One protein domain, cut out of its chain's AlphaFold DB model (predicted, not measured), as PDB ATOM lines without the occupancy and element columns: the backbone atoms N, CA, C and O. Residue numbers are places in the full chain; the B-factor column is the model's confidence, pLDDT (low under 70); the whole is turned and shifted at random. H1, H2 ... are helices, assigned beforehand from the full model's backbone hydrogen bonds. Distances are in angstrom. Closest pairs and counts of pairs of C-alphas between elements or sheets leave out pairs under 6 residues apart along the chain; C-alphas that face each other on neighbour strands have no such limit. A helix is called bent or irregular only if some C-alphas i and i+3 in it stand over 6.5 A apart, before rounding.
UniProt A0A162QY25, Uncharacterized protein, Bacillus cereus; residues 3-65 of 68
ATOM      1  N   GLU A   3       7.351 -46.607   3.691       80.75
ATOM      2  CA  GLU A   3       6.442 -47.275   4.615       80.75
ATOM      3  C   GLU A   3       5.321 -46.346   5.077       80.75
ATOM      4  O   GLU A   3       4.178 -46.778   5.201       80.75
ATOM      5  N   ILE A   4       5.617 -45.052   5.255       81.62
ATOM      6  CA  ILE A   4       4.604 -44.039   5.582       81.62
ATOM      7  C   ILE A   4       3.646 -43.844   4.404       81.62
ATOM      8  O   ILE A   4       2.435 -43.768   4.597       81.62
ATOM      9  N   GLU A   5       4.164 -43.837   3.175       82.75
ATOM     10  CA  GLU A   5       3.316 -43.785   1.980       82.75
ATOM     11  C   GLU A   5       2.423 -45.024   1.861       82.75
ATOM     12  O   GLU A   5       1.234 -44.905   1.566       82.75
ATOM     13  N   SER A   6       2.957 -46.202   2.194       83.19
ATOM     14  CA  SER A   6       2.211 -47.466   2.172       83.19
ATOM     15  C   SER A   6       1.043 -47.495   3.164       83.19
ATOM     16  O   SER A   6       0.030 -48.154   2.904       83.19
ATOM     17  N   VAL A   7       1.145 -46.767   4.283       86.06
ATOM     18  CA  VAL A   7       0.059 -46.650   5.268       86.06
ATOM     19  C   VAL A   7      -0.868 -45.464   5.030       86.06
ATOM     20  O   VAL A   7      -1.916 -45.398   5.669       86.06
ATOM     21  N   LYS A   8      -0.573 -44.572   4.074       86.75
ATOM     22  CA  LYS A   8      -1.396 -43.384   3.776       86.75
ATOM     23  C   LYS A   8      -2.847 -43.736   3.438       86.75
ATOM     24  O   LYS A   8      -3.761 -43.010   3.820       86.75
ATOM     25  N   LYS A   9      -3.067 -44.897   2.813       86.31
ATOM     26  CA  LYS A   9      -4.400 -45.466   2.538       86.31
ATOM     27  C   LYS A   9      -5.258 -45.679   3.789       86.31
ATOM     28  O   LYS A   9      -6.477 -45.651   3.700       86.31
ATOM     29  N   PHE A  10      -4.644 -45.866   4.957       87.25
ATOM     30  CA  PHE A  10      -5.366 -46.041   6.214       87.25
ATOM     31  C   PHE A  10      -5.836 -44.717   6.823       87.25
ATOM     32  O   PHE A  10      -6.635 -44.749   7.756       87.25
ATOM     33  N   ARG A  11      -5.405 -43.559   6.297       87.19
ATOM     34  CA  ARG A  11      -5.825 -42.239   6.796       87.19
ATOM     35  C   ARG A  11      -7.336 -42.020   6.685       87.19
ATOM     36  O   ARG A  11      -7.898 -41.354   7.540       87.19
ATOM     37  N   SER A  12      -7.986 -42.581   5.663       85.88
ATOM     38  CA  SER A  12      -9.444 -42.490   5.477       85.88
ATOM     39  C   SER A  12     -10.236 -43.518   6.289       85.88
ATOM     40  O   SER A  12     -11.448 -43.383   6.422       85.88
ATOM     41  N   ILE A  13      -9.568 -44.549   6.813       90.62
ATOM     42  CA  ILE A  13     -10.201 -45.685   7.502       90.62
ATOM     43  C   ILE A  13     -10.064 -45.537   9.019       90.62
ATOM     44  O   ILE A  13     -10.963 -45.880   9.784       90.62
ATOM     45  N   LEU A  14      -8.914 -45.045   9.475       88.44
ATOM     46  CA  LEU A  14      -8.606 -44.894  10.886       88.44
ATOM     47  C   LEU A  14      -9.028 -43.519  11.391       88.44
ATOM     48  O   LEU A  14      -8.902 -42.512  10.700       88.44
ATOM     49  N   ARG A  15      -9.419 -43.464  12.669       91.81
ATOM     50  CA  ARG A  15      -9.454 -42.196  13.403       91.81
ATOM     51  C   ARG A  15      -8.073 -41.552  13.339       91.81
ATOM     52  O   ARG A  15      -7.062 -42.247  13.477       91.81
ATOM     53  N   GLU A  16      -8.034 -40.232  13.212       89.00
ATOM     54  CA  GLU A  16      -6.783 -39.480  13.089       89.00
ATOM     55  C   GLU A  16      -5.800 -39.793  14.225       89.00
ATOM     56  O   GLU A  16      -4.613 -39.994  13.982       89.00
ATOM     57  N   SER A  17      -6.295 -39.958  15.456       89.12
ATOM     58  CA  SER A  17      -5.480 -40.343  16.612       89.12
ATOM     59  C   SER A  17      -4.784 -41.700  16.441       89.12
ATOM     60  O   SER A  17      -3.612 -41.830  16.795       89.12
ATOM     61  N   HIS A  18      -5.464 -42.699  15.872       90.75
ATOM     62  CA  HIS A  18      -4.894 -44.021  15.596       90.75
ATOM     63  C   HIS A  18      -3.919 -43.973  14.422       90.75
ATOM     64  O   HIS A  18      -2.837 -44.556  14.500       90.75
ATOM     65  N   TYR A  19      -4.268 -43.243  13.360       92.19
ATOM     66  CA  TYR A  19      -3.385 -43.044  12.214       92.19
ATOM     67  C   TYR A  19      -2.085 -42.338  12.628       92.19
ATOM     68  O   TYR A  19      -0.993 -42.798  12.301       92.19
ATOM     69  N   ARG A  20      -2.188 -41.288  13.449       93.12
ATOM     70  CA  ARG A  20      -1.047 -40.581  14.038       93.12
ATOM     71  C   ARG A  20      -0.141 -41.518  14.832       93.12
ATOM     72  O   ARG A  20       1.073 -41.488  14.644       93.12
ATOM     73  N   LEU A  21      -0.707 -42.369  15.691       91.94
ATOM     74  CA  LEU A  21       0.076 -43.338  16.464       91.94
ATOM     75  C   LEU A  21       0.758 -44.382  15.571       91.94
ATOM     76  O   LEU A  21       1.902 -44.749  15.834       91.94
ATOM     77  N   LEU A  22       0.093 -44.833  14.504       91.38
ATOM     78  CA  LEU A  22       0.675 -45.751  13.525       91.38
ATOM     79  C   LEU A  22       1.886 -45.122  12.821       91.38
ATOM     80  O   LEU A  22       2.957 -45.726  12.790       91.38
ATOM     81  N   VAL A  23       1.740 -43.894  12.314       92.25
ATOM     82  CA  VAL A  23       2.837 -43.160  11.667       92.25
ATOM     83  C   VAL A  23       3.984 -42.929  12.652       92.25
ATOM     84  O   VAL A  23       5.137 -43.175  12.304       92.25
ATOM     85  N   ALA A  24       3.684 -42.537  13.895       92.62
ATOM     86  CA  ALA A  24       4.695 -42.342  14.932       92.62
ATOM     87  C   ALA A  24       5.471 -43.633  15.241       92.62
ATOM     88  O   ALA A  24       6.692 -43.590  15.376       92.62
ATOM     89  N   ARG A  25       4.795 -44.789  15.312       90.75
ATOM     90  CA  ARG A  25       5.433 -46.101  15.526       90.75
ATOM     91  C   ARG A  25       6.354 -46.492  14.381       90.75
ATOM     92  O   ARG A  25       7.491 -46.882  14.632       90.75
ATOM     93  N   ILE A  26       5.884 -46.347  13.144       91.19
ATOM     94  CA  ILE A  26       6.682 -46.629  11.944       91.19
ATOM     95  C   ILE A  26       7.912 -45.720  11.928       91.19
ATOM     96  O   ILE A  26       9.035 -46.208  11.861       91.19
ATOM     97  N   ALA A  27       7.721 -44.408  12.084       91.44
ATOM     98  CA  ALA A  27       8.820 -43.450  12.116       91.44
ATOM     99  C   ALA A  27       9.827 -43.780  13.232       91.44
ATOM    100  O   ALA A  27      11.026 -43.822  12.977       91.44
ATOM    101  N   THR A  28       9.350 -44.095  14.441       91.31
ATOM    102  CA  THR A  28      10.201 -44.499  15.573       91.31
ATOM    103  C   THR A  28      11.030 -45.734  15.227       91.31
ATOM    104  O   THR A  28      12.237 -45.736  15.450       91.31
ATOM    105  N   HIS A  29      10.414 -46.765  14.641       89.31
ATOM    106  CA  HIS A  29      11.096 -48.007  14.277       89.31
ATOM    107  C   HIS A  29      12.231 -47.794  13.265       89.31
ATOM    108  O   HIS A  29      13.288 -48.392  13.421       89.31
ATOM    109  N   TYR A  30      12.042 -46.923  12.271       87.81
ATOM    110  CA  TYR A  30      13.047 -46.668  11.229       87.81
ATOM    111  C   TYR A  30      14.098 -45.620  11.611       87.81
ATOM    112  O   TYR A  30      15.204 -45.620  11.068       87.81
ATOM    113  N   LEU A  31      13.757 -44.691  12.506       89.62
ATOM    114  CA  LEU A  31      14.656 -43.618  12.924       89.62
ATOM    115  C   LEU A  31      15.491 -43.995  14.152       89.62
ATOM    116  O   LEU A  31      16.572 -43.438  14.317       89.62
ATOM    117  N   LYS A  32      15.050 -44.954  14.984       86.50
ATOM    118  CA  LYS A  32      15.786 -45.355  16.201       86.50
ATOM    119  C   LYS A  32      17.205 -45.855  15.924       86.50
ATOM    120  O   LYS A  32      18.067 -45.689  16.772       86.50
ATOM    121  N   GLU A  33      17.454 -46.442  14.752       84.06
ATOM    122  CA  GLU A  33      18.788 -46.927  14.361       84.06
ATOM    123  C   GLU A  33      19.680 -45.814  13.798       84.06
ATOM    124  O   GLU A  33      20.898 -45.947  13.756       84.06
ATOM    125  N   LYS A  34      19.076 -44.700  13.372       84.00
ATOM    126  CA  LYS A  34      19.771 -43.558  12.763       84.00
ATOM    127  C   LYS A  34      20.065 -42.444  13.759       84.00
ATOM    128  O   LYS A  34      20.885 -41.577  13.477       84.00
ATOM    129  N   VAL A  35      19.371 -42.436  14.895       82.50
ATOM    130  CA  VAL A  35      19.416 -41.349  15.867       82.50
ATOM    131  C   VAL A  35      19.849 -41.892  17.225       82.50
ATOM    132  O   VAL A  35      19.137 -42.672  17.849       82.50
ATOM    133  N   GLY A  36      21.017 -41.450  17.696       77.56
ATOM    134  CA  GLY A  36      21.641 -41.976  18.917       77.56
ATOM    135  C   GLY A  36      20.978 -41.546  20.230       77.56
ATOM    136  O   GLY A  36      21.257 -42.135  21.272       77.56
ATOM    137  N   SER A  37      20.093 -40.540  20.213       87.81
ATOM    138  CA  SER A  37      19.423 -40.035  21.414       87.81
ATOM    139  C   SER A  37      17.899 -40.113  21.307       87.81
ATOM    140  O   SER A  37      17.301 -39.850  20.264       87.81
ATOM    141  N   LYS A  38      17.233 -40.430  22.426       87.06
ATOM    142  CA  LYS A  38      15.761 -40.484  22.483       87.06
ATOM    143  C   LYS A  38      15.121 -39.113  22.228       87.06
ATOM    144  O   LYS A  38      14.024 -39.049  21.680       87.06
ATOM    145  N   SER A  39      15.790 -38.033  22.644       89.62
ATOM    146  CA  SER A  39      15.330 -36.649  22.446       89.62
ATOM    147  C   SER A  39      15.346 -36.270  20.970       89.62
ATOM    148  O   SER A  39      14.366 -35.744  20.447       89.62
ATOM    149  N   ASP A  40      16.419 -36.621  20.267       91.75
ATOM    150  CA  ASP A  40      16.524 -36.349  18.838       91.75
ATOM    151  C   ASP A  40      15.585 -37.256  18.041       91.75
ATOM    152  O   ASP A  40      14.929 -36.791  17.114       91.75
ATOM    153  N   LEU A  41      15.407 -38.513  18.468       92.25
ATOM    154  CA  LEU A  41      14.419 -39.417  17.878       92.25
ATOM    155  C   LEU A  41      13.002 -38.836  17.983       92.25
ATOM    156  O   LEU A  41      12.247 -38.862  17.015       92.25
ATOM    157  N   HIS A  42      12.645 -38.262  19.136       94.31
ATOM    158  CA  HIS A  42      11.362 -37.581  19.329       94.31
ATOM    159  C   HIS A  42      11.181 -36.384  18.393       94.31
ATOM    160  O   HIS A  42      10.119 -36.247  17.782       94.31
ATOM    161  N   LYS A  43      12.219 -35.559  18.222       94.56
ATOM    162  CA  LYS A  43      12.196 -34.431  17.279       94.56
ATOM    163  C   LYS A  43      12.011 -34.906  15.839       94.56
ATOM    164  O   LYS A  43      11.154 -34.372  15.140       94.56
ATOM    165  N   GLU A  44      12.766 -35.912  15.405       94.44
ATOM    166  CA  GLU A  44      12.683 -36.439  14.039       94.44
ATOM    167  C   GLU A  44      11.326 -37.098  13.756       94.44
ATOM    168  O   GLU A  44      10.720 -36.849  12.715       94.44
ATOM    169  N   VAL A  45      10.775 -37.854  14.710       93.62
ATOM    170  CA  VAL A  45       9.420 -38.416  14.583       93.62
ATOM    171  C   VAL A  45       8.370 -37.308  14.470       93.62
ATOM    172  O   VAL A  45       7.484 -37.388  13.620       93.62
ATOM    173  N   ASN A  46       8.473 -36.241  15.263       95.75
ATOM    174  CA  ASN A  46       7.538 -35.118  15.162       95.75
ATOM    175  C   ASN A  46       7.681 -34.340  13.847       95.75
ATOM    176  O   ASN A  46       6.663 -33.946  13.283       95.75
ATOM    177  N   LYS A  47       8.895 -34.178  13.301       95.62
ATOM    178  CA  LYS A  47       9.086 -33.608  11.953       95.62
ATOM    179  C   LYS A  47       8.343 -34.422  10.894       95.62
ATOM    180  O   LYS A  47       7.675 -33.855  10.030       95.62
ATOM    181  N   VAL A  48       8.416 -35.750  10.987       93.81
ATOM    182  CA  VAL A  48       7.686 -36.656  10.094       93.81
ATOM    183  C   VAL A  48       6.174 -36.463  10.228       93.81
ATOM    184  O   VAL A  48       5.502 -36.321   9.210       93.81
ATOM    185  N   LEU A  49       5.636 -36.396  11.448       93.88
ATOM    186  CA  LEU A  49       4.203 -36.158  11.676       93.88
ATOM    187  C   LEU A  49       3.736 -34.820  11.091       93.88
ATOM    188  O   LEU A  49       2.758 -34.790  10.346       93.88
ATOM    189  N   ILE A  50       4.490 -33.745  11.330       95.06
ATOM    190  CA  ILE A  50       4.187 -32.411  10.798       95.06
ATOM    191  C   ILE A  50       4.193 -32.425   9.263       95.06
ATOM    192  O   ILE A  50       3.271 -31.900   8.644       95.06
ATOM    193  N   SER A  51       5.162 -33.101   8.629       92.94
ATOM    194  CA  SER A  51       5.197 -33.244   7.161       92.94
ATOM    195  C   SER A  51       3.983 -33.986   6.586       92.94
ATOM    196  O   SER A  51       3.636 -33.809   5.421       92.94
ATOM    197  N   GLN A  52       3.318 -34.809   7.403       89.50
ATOM    198  CA  GLN A  52       2.094 -35.526   7.045       89.50
ATOM    199  C   GLN A  52       0.818 -34.752   7.426       89.50
ATOM    200  O   GLN A  52      -0.285 -35.277   7.231       89.50
ATOM    201  N   GLN A  53       0.953 -33.515   7.921       92.25
ATOM    202  CA  GLN A  53      -0.131 -32.695   8.471       92.25
ATOM    203  C   GLN A  53      -0.855 -33.420   9.614       92.25
ATOM    204  O   GLN A  53      -2.072 -33.595   9.580       92.25
ATOM    205  N   LEU A  54      -0.079 -33.935  10.570       92.56
ATOM    206  CA  LEU A  54      -0.565 -34.594  11.778       92.56
ATOM    207  C   LEU A  54      -0.037 -33.869  13.013       92.56
ATOM    208  O   LEU A  54       1.092 -33.374  13.017       92.56
ATOM    209  N   GLU A  55      -0.829 -33.900  14.081       93.56
ATOM    210  CA  GLU A  55      -0.412 -33.391  15.385       93.56
ATOM    211  C   GLU A  55       0.853 -34.109  15.897       93.56
ATOM    212  O   GLU A  55       1.003 -35.324  15.703       93.56
ATOM    213  N   PRO A  56       1.763 -33.407  16.594       94.00
ATOM    214  CA  PRO A  56       2.926 -34.024  17.217       94.00
ATOM    215  C   PRO A  56       2.515 -35.007  18.322       94.00
ATOM    216  O   PRO A  56       1.396 -34.990  18.846       94.00
ATOM    217  N   VAL A  57       3.439 -35.888  18.698       93.19
ATOM    218  CA  VAL A  57       3.265 -36.817  19.820       93.19
ATOM    219  C   VAL A  57       4.115 -36.410  21.017       93.19
ATOM    220  O   VAL A  57       5.157 -35.759  20.894       93.19
ATOM    221  N   SER A  58       3.682 -36.826  22.204       91.00
ATOM    222  CA  SER A  58       4.457 -36.672  23.430       91.00
ATOM    223  C   SER A  58       5.691 -37.576  23.423       91.00
ATOM    224  O   SER A  58       5.716 -38.645  22.810       91.00
ATOM    225  N   PHE A  59       6.707 -37.188  24.191       88.38
ATOM    226  CA  PHE A  59       7.927 -37.983  24.360       88.38
ATOM    227  C   PHE A  59       7.657 -39.403  24.897       88.38
ATOM    228  O   PHE A  59       8.389 -40.346  24.589       88.38
ATOM    229  N   SER A  60       6.578 -39.587  25.668       85.94
ATOM    230  CA  SER A  60       6.161 -40.899  26.179       85.94
ATOM    231  C   SER A  60       5.850 -41.907  25.069       85.94
ATOM    232  O   SER A  60       6.093 -43.097  25.258       85.94
ATOM    233  N   VAL A  61       5.401 -41.453  23.893       84.62
ATOM    234  CA  VAL A  61       5.173 -42.329  22.734       84.62
ATOM    235  C   VAL A  61       6.482 -42.956  22.267       84.62
ATOM    236  O   VAL A  61       6.514 -44.146  21.982       84.62
ATOM    237  N   ILE A  62       7.584 -42.210  22.260       83.75
ATOM    238  CA  ILE A  62       8.895 -42.759  21.893       83.75
ATOM    239  C   ILE A  62       9.377 -43.740  22.962       83.75
ATOM    240  O   ILE A  62       9.796 -44.850  22.644       83.75
ATOM    241  N   ARG A  63       9.254 -43.364  24.242       79.12
ATOM    242  CA  ARG A  63       9.663 -44.203  25.379       79.12
ATOM    243  C   ARG A  63       8.995 -45.584  25.356       79.12
ATOM    244  O   ARG A  63       9.684 -46.570  25.586       79.12
ATOM    245  N   ASN A  64       7.701 -45.637  25.044       76.12
ATOM    246  CA  ASN A  64       6.904 -46.866  25.079       76.12
ATOM    247  C   ASN A  64       7.019 -47.726  23.808       76.12
ATOM    248  O   ASN A  64       6.539 -48.849  23.813       76.12
ATOM    249  N   ASN A  65       7.605 -47.212  22.719       68.94
ATOM    250  CA  ASN A  65       7.737 -47.936  21.444       68.94
ATOM    251  C   ASN A  65       9.206 -48.241  21.077       68.94
ATOM    252  O   ASN A  65       9.496 -48.626  19.945       68.94
TER     253      ASN A  65
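This is residues 3 to 65 of the 68 residues of an uncharacterized protein of Bacillus cereus (UniProt A0A162QY25). A long helix, H2, runs through the middle of a small four-helix body: H1 folds back beside it as the other arm of a helical hairpin, H3 crosses it slantwise, and the short H4 lies across H2 and H3 near the beginning of H3. H1 and H4 sit on opposite sides of H2, and the turn from H1 to H2 and the loop from H2 to H3 make the two ends of the longest axis. The printed part has 63 residues with four named helices, in the order H1, H2, H3, H4 along the chain, and no named strand; the class is all helix, with 46 of the 63 residues in the named helices. The whole is compact, with a radius of gyration of the C-alphas of 11.0 A, yet elongated in outline, with spans of 34 by 20 by 19 A.

The printed part begins with H1, residues 3 to 12, whose first C-alpha, that of Glu 3, is at (6.442, -47.275, 4.615). H1 is 16.6 A from first to last C-alpha, and it is irregular, but only just: C-alphas 6 and 9 are 6.9 A apart. After residues 13 to 15 comes H2, residues 16 to 31, the longest helix by residues with 16 of them, and 21.8 A from first to last C-alpha. Its C-alpha 16 is at (-6.783, -39.480, 13.089) and its C-alpha 31 at (14.656, -43.618, 12.924). Residues 32 to 37 lead on to H3, residues 38 to 51, which measures 20.0 A from first to last C-alpha. Residues 52 to 58 then lead to H4, residues 59 to 64, 9.0 A long, which ends with C-alpha 64 at (6.904, -46.866, 25.079). No helix is bent.

H2 is the hub and touches the three other helices. H1 and H2 form a helical hairpin: they touch, the closest C-alphas being those of Arg 11 and Tyr 19, 6.0 A apart, and run opposite ways at a shallow tilt of 4 degrees, though the line of H1 is a rough one. H2 and H3 touch with 13 pairs of C-alphas within 8 A, the closest being those of Ala 27 and Val 45, 5.6 A apart. These two helices run opposite ways at a steep tilt of 51 degrees. H4 only just touches H2, with 3 pairs of C-alphas within 8 A, and H2 touches H4 with residues 24 to 28 alone; the closest C-alphas are those of Thr 28 and Ile 62, 6.7 A apart. Their lines are about perpendicular at 73 degrees, only just past steep. H3 touches H4 with residues 38 to 42 alone, the closest C-alphas being those of His 42 and Phe 59, 6.1 A apart. Their lines stand at 70.2 degrees, only just about perpendicular. The helix packing is mostly crossed, with 1 of these 4 touching pairs at a shallow tilt. H1 is apart from H3 and from H4. In H2, H3 and H4 every O i to N i+4 pair is within hydrogen-bond range; in H1 2 of 6 are, beside 5 of 7 O i to N i+3 pairs.

The two C-alphas farthest apart are those of Ile 13 and Gly 36, 34.0 A. The first and last printed C-alphas, those of Glu 3 and Asn 65, are 16.9 A apart. The printed part runs from residue 3 to 65 of a chain of 68 residues and has no cut. The link from H1 to H2 is tight, with 3 residues; the links from H2 to H3, with 6, and from H3 to H4, with 7, are short, and no link is long. The mean pLDDT of the printed part is 88.8, and residue 65 is the one printed residue under 70.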